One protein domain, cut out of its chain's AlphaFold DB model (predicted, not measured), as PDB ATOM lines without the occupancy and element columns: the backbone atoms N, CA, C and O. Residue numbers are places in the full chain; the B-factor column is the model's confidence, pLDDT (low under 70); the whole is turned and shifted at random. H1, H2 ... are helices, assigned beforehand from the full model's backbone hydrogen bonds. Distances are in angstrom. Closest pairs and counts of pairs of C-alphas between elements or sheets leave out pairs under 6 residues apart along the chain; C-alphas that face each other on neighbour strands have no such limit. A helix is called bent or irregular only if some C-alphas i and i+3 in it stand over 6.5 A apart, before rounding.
ATOM      1  N   GLN A 108     -69.948 -23.845 -36.106       82.38
ATOM      2  CA  GLN A 108     -68.965 -24.877 -35.756       82.38
ATOM      3  C   GLN A 108     -67.571 -24.564 -36.322       82.38
ATOM      4  O   GLN A 108     -66.558 -24.934 -35.728       82.38
ATOM      5  N   ASP A 109     -67.519 -23.839 -37.437       77.75
ATOM      6  CA  ASP A 109     -66.284 -23.426 -38.096       77.75
ATOM      7  C   ASP A 109     -65.471 -22.435 -37.255       77.75
ATOM      8  O   ASP A 109     -64.246 -22.560 -37.176       77.75
ATOM      9  N   ALA A 110     -66.128 -21.504 -36.549       76.62
ATOM     10  CA  ALA A 110     -65.442 -20.557 -35.669       76.62
ATOM     11  C   ALA A 110     -64.774 -21.276 -34.487       76.62
ATOM     12  O   ALA A 110     -63.625 -20.985 -34.141       76.62
ATOM     13  N   ILE A 111     -65.463 -22.263 -33.906       81.06
ATOM     14  CA  ILE A 111     -64.929 -23.065 -32.798       81.06
ATOM     15  C   ILE A 111     -63.752 -23.917 -33.280       81.06
ATOM     16  O   ILE A 111     -62.700 -23.919 -32.639       81.06
ATOM     17  N   LYS A 112     -63.888 -24.603 -34.423       88.06
ATOM     18  CA  LYS A 112     -62.805 -25.423 -34.994       88.06
ATOM     19  C   LYS A 112     -61.558 -24.589 -35.280       88.06
ATOM     20  O   LYS A 112     -60.468 -24.981 -34.868       88.06
ATOM     21  N   SER A 113     -61.724 -23.423 -35.901       81.81
ATOM     22  CA  SER A 113     -60.617 -22.509 -36.204       81.81
ATOM     23  C   SER A 113     -59.903 -22.027 -34.934       81.81
ATOM     24  O   SER A 113     -58.671 -22.075 -34.841       81.81
ATOM     25  N   ALA A 114     -60.661 -21.636 -33.904       76.12
ATOM     26  CA  ALA A 114     -60.088 -21.210 -32.630       76.12
ATOM     27  C   ALA A 114     -59.301 -22.343 -31.945       76.12
ATOM     28  O   ALA A 114     -58.156 -22.142 -31.533       76.12
ATOM     29  N   VAL A 115     -59.878 -23.546 -31.876       88.88
ATOM     30  CA  VAL A 115     -59.240 -24.718 -31.253       88.88
ATOM     31  C   VAL A 115     -57.978 -25.138 -32.009       88.88
ATOM     32  O   VAL A 115     -56.959 -25.423 -31.378       88.88
ATOM     33  N   GLU A 116     -58.000 -25.129 -33.342       89.00
ATOM     34  CA  GLU A 116     -56.833 -25.468 -34.165       89.00
ATOM     35  C   GLU A 116     -55.687 -24.459 -33.989       89.00
ATOM     36  O   GLU A 116     -54.508 -24.822 -33.974       89.00
ATOM     37  N   THR A 117     -56.016 -23.181 -33.806       78.94
ATOM     38  CA  THR A 117     -55.016 -22.137 -33.539       78.94
ATOM     39  C   THR A 117     -54.343 -22.352 -32.191       78.94
ATOM     40  O   THR A 117     -53.114 -22.299 -32.081       78.94
ATOM     41  N   ILE A 118     -55.150 -22.621 -31.164       83.69
ATOM     42  CA  ILE A 118     -54.668 -22.845 -29.801       83.69
ATOM     43  C   ILE A 118     -53.804 -24.109 -29.753       83.69
ATOM     44  O   ILE A 118     -52.726 -24.081 -29.160       83.69
ATOM     45  N   SER A 119     -54.215 -25.192 -30.417       90.38
ATOM     46  CA  SER A 119     -53.453 -26.444 -30.419       90.38
ATOM     47  C   SER A 119     -52.090 -26.294 -31.102       90.38
ATOM     48  O   SER A 119     -51.077 -26.715 -30.541       90.38
ATOM     49  N   LYS A 120     -52.023 -25.608 -32.252       88.69
ATOM     50  CA  LYS A 120     -50.749 -25.303 -32.929       88.69
ATOM     51  C   LYS A 120     -49.822 -24.479 -32.038       88.69
ATOM     52  O   LYS A 120     -48.630 -24.772 -31.959       88.69
ATOM     53  N   PHE A 121     -50.357 -23.481 -31.338       82.06
ATOM     54  CA  PHE A 121     -49.570 -22.644 -30.434       82.06
ATOM     55  C   PHE A 121     -49.036 -23.431 -29.228       82.06
ATOM     56  O   PHE A 121     -47.855 -23.320 -28.892       82.06
ATOM     57  N   LEU A 122     -49.869 -24.282 -28.623       85.50
ATOM     58  CA  LEU A 122     -49.462 -25.148 -27.514       85.50
ATOM     59  C   LEU A 122     -48.385 -26.154 -27.924       85.50
ATOM     60  O   LEU A 122     -47.468 -26.397 -27.139       85.50
ATOM     61  N   ASN A 123     -48.442 -26.690 -29.145       92.88
ATOM     62  CA  ASN A 123     -47.408 -27.591 -29.652       92.88
ATOM     63  C   ASN A 123     -46.055 -26.879 -29.793       92.88
ATOM     64  O   ASN A 123     -45.052 -27.378 -29.287       92.88
ATOM     65  N   VAL A 124     -46.031 -25.671 -30.368       88.44
ATOM     66  CA  VAL A 124     -44.796 -24.872 -30.494       88.44
ATOM     67  C   VAL A 124     -44.209 -24.528 -29.122       88.44
ATOM     68  O   VAL A 124     -42.997 -24.634 -28.921       88.44
ATOM     69  N   ILE A 125     -45.049 -24.141 -28.156       83.31
ATOM     70  CA  ILE A 125     -44.587 -23.884 -26.784       83.31
ATOM     71  C   ILE A 125     -44.027 -25.162 -26.165       83.31
ATOM     72  O   ILE A 125     -42.952 -25.123 -25.570       83.31
ATOM     73  N   SER A 126     -44.719 -26.289 -26.323       87.62
ATOM     74  CA  SER A 126     -44.314 -27.570 -25.740       87.62
ATOM     75  C   SER A 126     -42.964 -28.042 -26.279       87.62
ATOM     76  O   SER A 126     -42.129 -28.502 -25.503       87.62
ATOM     77  N   GLU A 127     -42.701 -27.859 -27.576       90.25
ATOM     78  CA  GLU A 127     -41.388 -28.129 -28.172       90.25
ATOM     79  C   GLU A 127     -40.290 -27.261 -27.546       90.25
ATOM     80  O   GLU A 127     -39.239 -27.774 -27.165       90.25
ATOM     81  N   LYS A 128     -40.538 -25.960 -27.347       84.25
ATOM     82  CA  LYS A 128     -39.549 -25.060 -26.727       84.25
ATOM     83  C   LYS A 128     -39.324 -25.338 -25.251       84.25
ATOM     84  O   LYS A 128     -38.187 -25.292 -24.788       84.25
ATOM     85  N   VAL A 129     -40.383 -25.655 -24.516       84.25
ATOM     86  CA  VAL A 129     -40.274 -26.082 -23.119       84.25
ATOM     87  C   VAL A 129     -39.448 -27.363 -23.044       84.25
ATOM     88  O   VAL A 129     -38.525 -27.435 -22.235       84.25
ATOM     89  N   ARG A 130     -39.697 -28.335 -23.930       89.88
ATOM     90  CA  ARG A 130     -38.897 -29.563 -24.022       89.88
ATOM     91  C   ARG A 130     -37.422 -29.267 -24.309       89.88
ATOM     92  O   ARG A 130     -36.569 -29.821 -23.620       89.88
ATOM     93  N   ASP A 131     -37.119 -28.384 -25.261       84.44
ATOM     94  CA  ASP A 131     -35.741 -27.994 -25.596       84.44
ATOM     95  C   ASP A 131     -34.992 -27.404 -24.387       84.44
ATOM     96  O   ASP A 131     -33.817 -27.723 -24.173       84.44
ATOM     97  N   VAL A 132     -35.674 -26.568 -23.590       85.94
ATOM     98  CA  VAL A 132     -35.132 -25.934 -22.374       85.94
ATOM     99  C   VAL A 132     -34.944 -26.953 -21.249       85.94
ATOM    100  O   VAL A 132     -33.885 -26.968 -20.620       85.94
ATOM    101  N   VAL A 133     -35.935 -27.824 -21.022       87.00
ATOM    102  CA  VAL A 133     -35.900 -28.874 -19.986       87.00
ATOM    103  C   VAL A 133     -34.805 -29.902 -20.268       87.00
ATOM    104  O   VAL A 133     -34.154 -30.363 -19.336       87.00
ATOM    105  N   LEU A 134     -34.563 -30.230 -21.539       93.56
ATOM    106  CA  LEU A 134     -33.503 -31.152 -21.954       93.56
ATOM    107  C   LEU A 134     -32.124 -30.486 -22.082       93.56
ATOM    108  O   LEU A 134     -31.175 -31.157 -22.481       93.56
ATOM    109  N   TRP A 135     -31.994 -29.189 -21.768       93.06
ATOM    110  CA  TRP A 135     -30.729 -28.443 -21.844       93.06
ATOM    111  C   TRP A 135     -30.028 -28.546 -23.209       93.06
ATOM    112  O   TRP A 135     -28.805 -28.450 -23.307       93.06
ATOM    113  N   THR A 136     -30.800 -28.689 -24.290       91.75
ATOM    114  CA  THR A 136     -30.260 -28.810 -25.659       91.75
ATOM    115  C   THR A 136     -29.401 -27.604 -26.064       91.75
ATOM    116  O   THR A 136     -28.510 -27.721 -26.902       91.75
ATOM    117  N   SER A 137     -29.642 -26.441 -25.446       86.00
ATOM    118  CA  SER A 137     -28.861 -25.217 -25.610       86.00
ATOM    119  C   SER A 137     -28.635 -24.547 -24.253       86.00
ATOM    120  O   SER A 137     -29.502 -23.820 -23.767       86.00
ATOM    121  N   SER A 138     -27.439 -24.713 -23.687       87.56
ATOM    122  CA  SER A 138     -27.043 -24.163 -22.379       87.56
ATOM    123  C   SER A 138     -27.314 -22.657 -22.227       87.56
ATOM    124  O   SER A 138     -27.859 -22.228 -21.213       87.56
ATOM    125  N   GLU A 139     -27.026 -21.854 -23.256       85.75
ATOM    126  CA  GLU A 139     -27.273 -20.400 -23.252       85.75
ATOM    127  C   GLU A 139     -28.762 -20.036 -23.086       85.75
ATOM    128  O   GLU A 139     -29.115 -19.122 -22.334       85.75
ATOM    129  N   MET A 140     -29.649 -20.763 -23.777       76.81
ATOM    130  CA  MET A 140     -31.094 -20.529 -23.701       76.81
ATOM    131  C   MET A 140     -31.639 -20.964 -22.346       76.81
ATOM    132  O   MET A 140     -32.469 -20.259 -21.781       76.81
ATOM    133  N   THR A 141     -31.140 -22.071 -21.794       87.75
ATOM    134  CA  THR A 141     -31.577 -22.548 -20.481       87.75
ATOM    135  C   THR A 141     -31.171 -21.592 -19.360       87.75
ATOM    136  O   THR A 141     -32.013 -21.266 -18.527       87.75
ATOM    137  N   ILE A 142     -29.944 -21.055 -19.365       88.94
ATOM    138  CA  ILE A 142     -29.507 -20.067 -18.357       88.94
ATOM    139  C   ILE A 142     -30.378 -18.805 -18.422       88.94
ATOM    140  O   ILE A 142     -30.849 -18.311 -17.397       88.94
ATOM    141  N   THR A 143     -30.641 -18.315 -19.635       83.06
ATOM    142  CA  THR A 143     -31.488 -17.134 -19.844       83.06
ATOM    143  C   THR A 143     -32.925 -17.402 -19.398       83.06
ATOM    144  O   THR A 143     -33.520 -16.572 -18.714       83.06
ATOM    145  N   ALA A 144     -33.479 -18.571 -19.728       80.88
ATOM    146  CA  ALA A 144     -34.815 -18.975 -19.304       80.88
ATOM    147  C   ALA A 144     -34.926 -19.054 -17.775       80.88
ATOM    148  O   ALA A 144     -35.901 -18.556 -17.221       80.88
ATOM    149  N   VAL A 145     -33.919 -19.602 -17.086       86.56
ATOM    150  CA  VAL A 145     -33.871 -19.649 -15.614       86.56
ATOM    151  C   VAL A 145     -33.830 -18.242 -15.020       86.56
ATOM    152  O   VAL A 145     -34.568 -17.954 -14.078       86.56
ATOM    153  N   PHE A 146     -33.026 -17.341 -15.587       91.81
ATOM    154  CA  PHE A 146     -32.959 -15.954 -15.130       91.81
ATOM    155  C   PHE A 146     -34.297 -15.220 -15.314       91.81
ATOM    156  O   PHE A 146     -34.797 -14.595 -14.378       91.81
ATOM    157  N   VAL A 147     -34.921 -15.352 -16.490       81.19
ATOM    158  CA  VAL A 147     -36.253 -14.790 -16.762       81.19
ATOM    159  C   VAL A 147     -37.286 -15.387 -15.813       81.19
ATOM    160  O   VAL A 147     -38.082 -14.642 -15.252       81.19
ATOM    161  N   LEU A 148     -37.254 -16.697 -15.566       80.56
ATOM    162  CA  LEU A 148     -38.173 -17.355 -14.639       80.56
ATOM    163  C   LEU A 148     -37.998 -16.839 -13.203       80.56
ATOM    164  O   LEU A 148     -38.988 -16.668 -12.496       80.56
ATOM    165  N   GLN A 149     -36.768 -16.533 -12.783       86.44
ATOM    166  CA  GLN A 149     -36.495 -15.959 -11.466       86.44
ATOM    167  C   GLN A 149     -37.033 -14.527 -11.338       86.44
ATOM    168  O   GLN A 149     -37.638 -14.188 -10.319       86.44
ATOM    169  N   LEU A 150     -36.876 -13.702 -12.379       86.12
ATOM    170  CA  LEU A 150     -37.486 -12.370 -12.430       86.12
ATOM    171  C   LEU A 150     -39.012 -12.456 -12.443       86.12
ATOM    172  O   LEU A 150     -39.674 -11.769 -11.669       86.12
ATOM    173  N   VAL A 151     -39.573 -13.346 -13.263       79.75
ATOM    174  CA  VAL A 151     -41.015 -13.598 -13.304       79.75
ATOM    175  C   VAL A 151     -41.498 -14.075 -11.944       79.75
ATOM    176  O   VAL A 151     -42.536 -13.612 -11.513       79.75
ATOM    177  N   ARG A 152     -40.762 -14.914 -11.212       76.12
ATOM    178  CA  ARG A 152     -41.145 -15.336  -9.855       76.12
ATOM    179  C   ARG A 152     -41.176 -14.173  -8.862       76.12
ATOM    180  O   ARG A 152     -42.072 -14.136  -8.026       76.12
ATOM    181  N   LEU A 153     -40.225 -13.243  -8.950       85.62
ATOM    182  CA  LEU A 153     -40.189 -12.052  -8.093       85.62
ATOM    183  C   LEU A 153     -41.357 -11.102  -8.398       85.62
ATOM    184  O   LEU A 153     -41.915 -10.489  -7.494       85.62
ATOM    185  N   VAL A 154     -41.729 -11.006  -9.673       79.06
ATOM    186  CA  VAL A 154     -42.760 -10.093 -10.175       79.06
ATOM    187  C   VAL A 154     -44.165 -10.713 -10.107       79.06
ATOM    188  O   VAL A 154     -45.129 -10.018  -9.819       79.06
ATOM    189  N   SER A 155     -44.290 -12.027 -10.280       79.06
ATOM    190  CA  SER A 155     -45.537 -12.807 -10.300       79.06
ATOM    191  C   SER A 155     -46.511 -12.502  -9.157       79.06
ATOM    192  O   SER A 155     -47.686 -12.292  -9.461       79.06
ATOM    193  N   PRO A 156     -46.098 -12.379  -7.875       78.00
ATOM    194  CA  PRO A 156     -47.050 -12.052  -6.810       78.00
ATOM    195  C   PRO A 156     -47.715 -10.679  -6.987       78.00
ATOM    196  O   PRO A 156     -48.798 -10.459  -6.454       78.00
ATOM    197  N   TYR A 157     -47.108  -9.770  -7.753       75.94
ATOM    198  CA  TYR A 157     -47.692  -8.467  -8.076       75.94
ATOM    199  C   TYR A 157     -48.617  -8.514  -9.301       75.94
ATOM    200  O   TYR A 157     -49.469  -7.643  -9.458       75.94
ATOM    201  N   PHE A 158     -48.467  -9.524 -10.163       78.44
ATOM    202  CA  PHE A 158     -49.177  -9.641 -11.436       78.44
ATOM    203  C   PHE A 158     -49.980 -10.942 -11.480       78.44
ATOM    204  O   PHE A 158     -49.615 -11.908 -12.150       78.44
TER     205      PHE A 158
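Overview. This is residues 108 to 158 of the 287 residues of the protein "Hypothetical protein" of Symbiodinium sp. CCMP2456 (UniProt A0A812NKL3). Two long helices, H1 and then H2, meet near their ends at one corner, where the end of H1 comes close to the first turns of H2, and together they make an open V with its arms 62 degrees apart and no further part between them. The far part of each arm sticks out free, residues 108 to 128 in H1 and residues 146 to 157 in H2. The printed part has 51 residues, with two named helices in the order H1, H2 and no named strand, and its class is all helix. It is extended, with a radius of gyration of the C-alphas of 15.4 A, and flat, with spans of 43 by 32 by 11 A.

Arrangement. H1, residues 108 to 133, is joined by a tight link of 4 residues to H2, residues 138 to 157. H1 and H2 touch, with 4 pairs of C-alphas within 8 A. The closest C-alphas of the two are those of Val 132 and Thr 141, 5.3 A apart. H1 touches with residues 132 to 133 alone, and H2 with residues 140 to 144 alone. Their lines stand at a steep tilt of 62 degrees, and they run opposite ways. Their centres are 22.5 A apart. Every O i to N i+4 pair is within hydrogen-bond range in H1, and 14 of 16 are in H2.

Along the chain. H1 begins with C-alpha 108 at (-68.965, -24.877, -35.756) and ends with C-alpha 133 at (-35.900, -28.874, -19.986), 36.9 A from first to last C-alpha. H2 measures 29.6 A and ends with C-alpha 157 at (-47.692, -8.467, -8.076). H2 has a kink of 27 degrees near residue 151. It is irregular, but only just: C-alphas 153 and 156 are 7.0 A apart.

Size, cuts and confidence. The two C-alphas farthest apart are those of Gln 108 and Ser 138, at 44.0 A. The printed part has no cut. The mean pLDDT of the printed part is 84.5, and no printed residue is under 70.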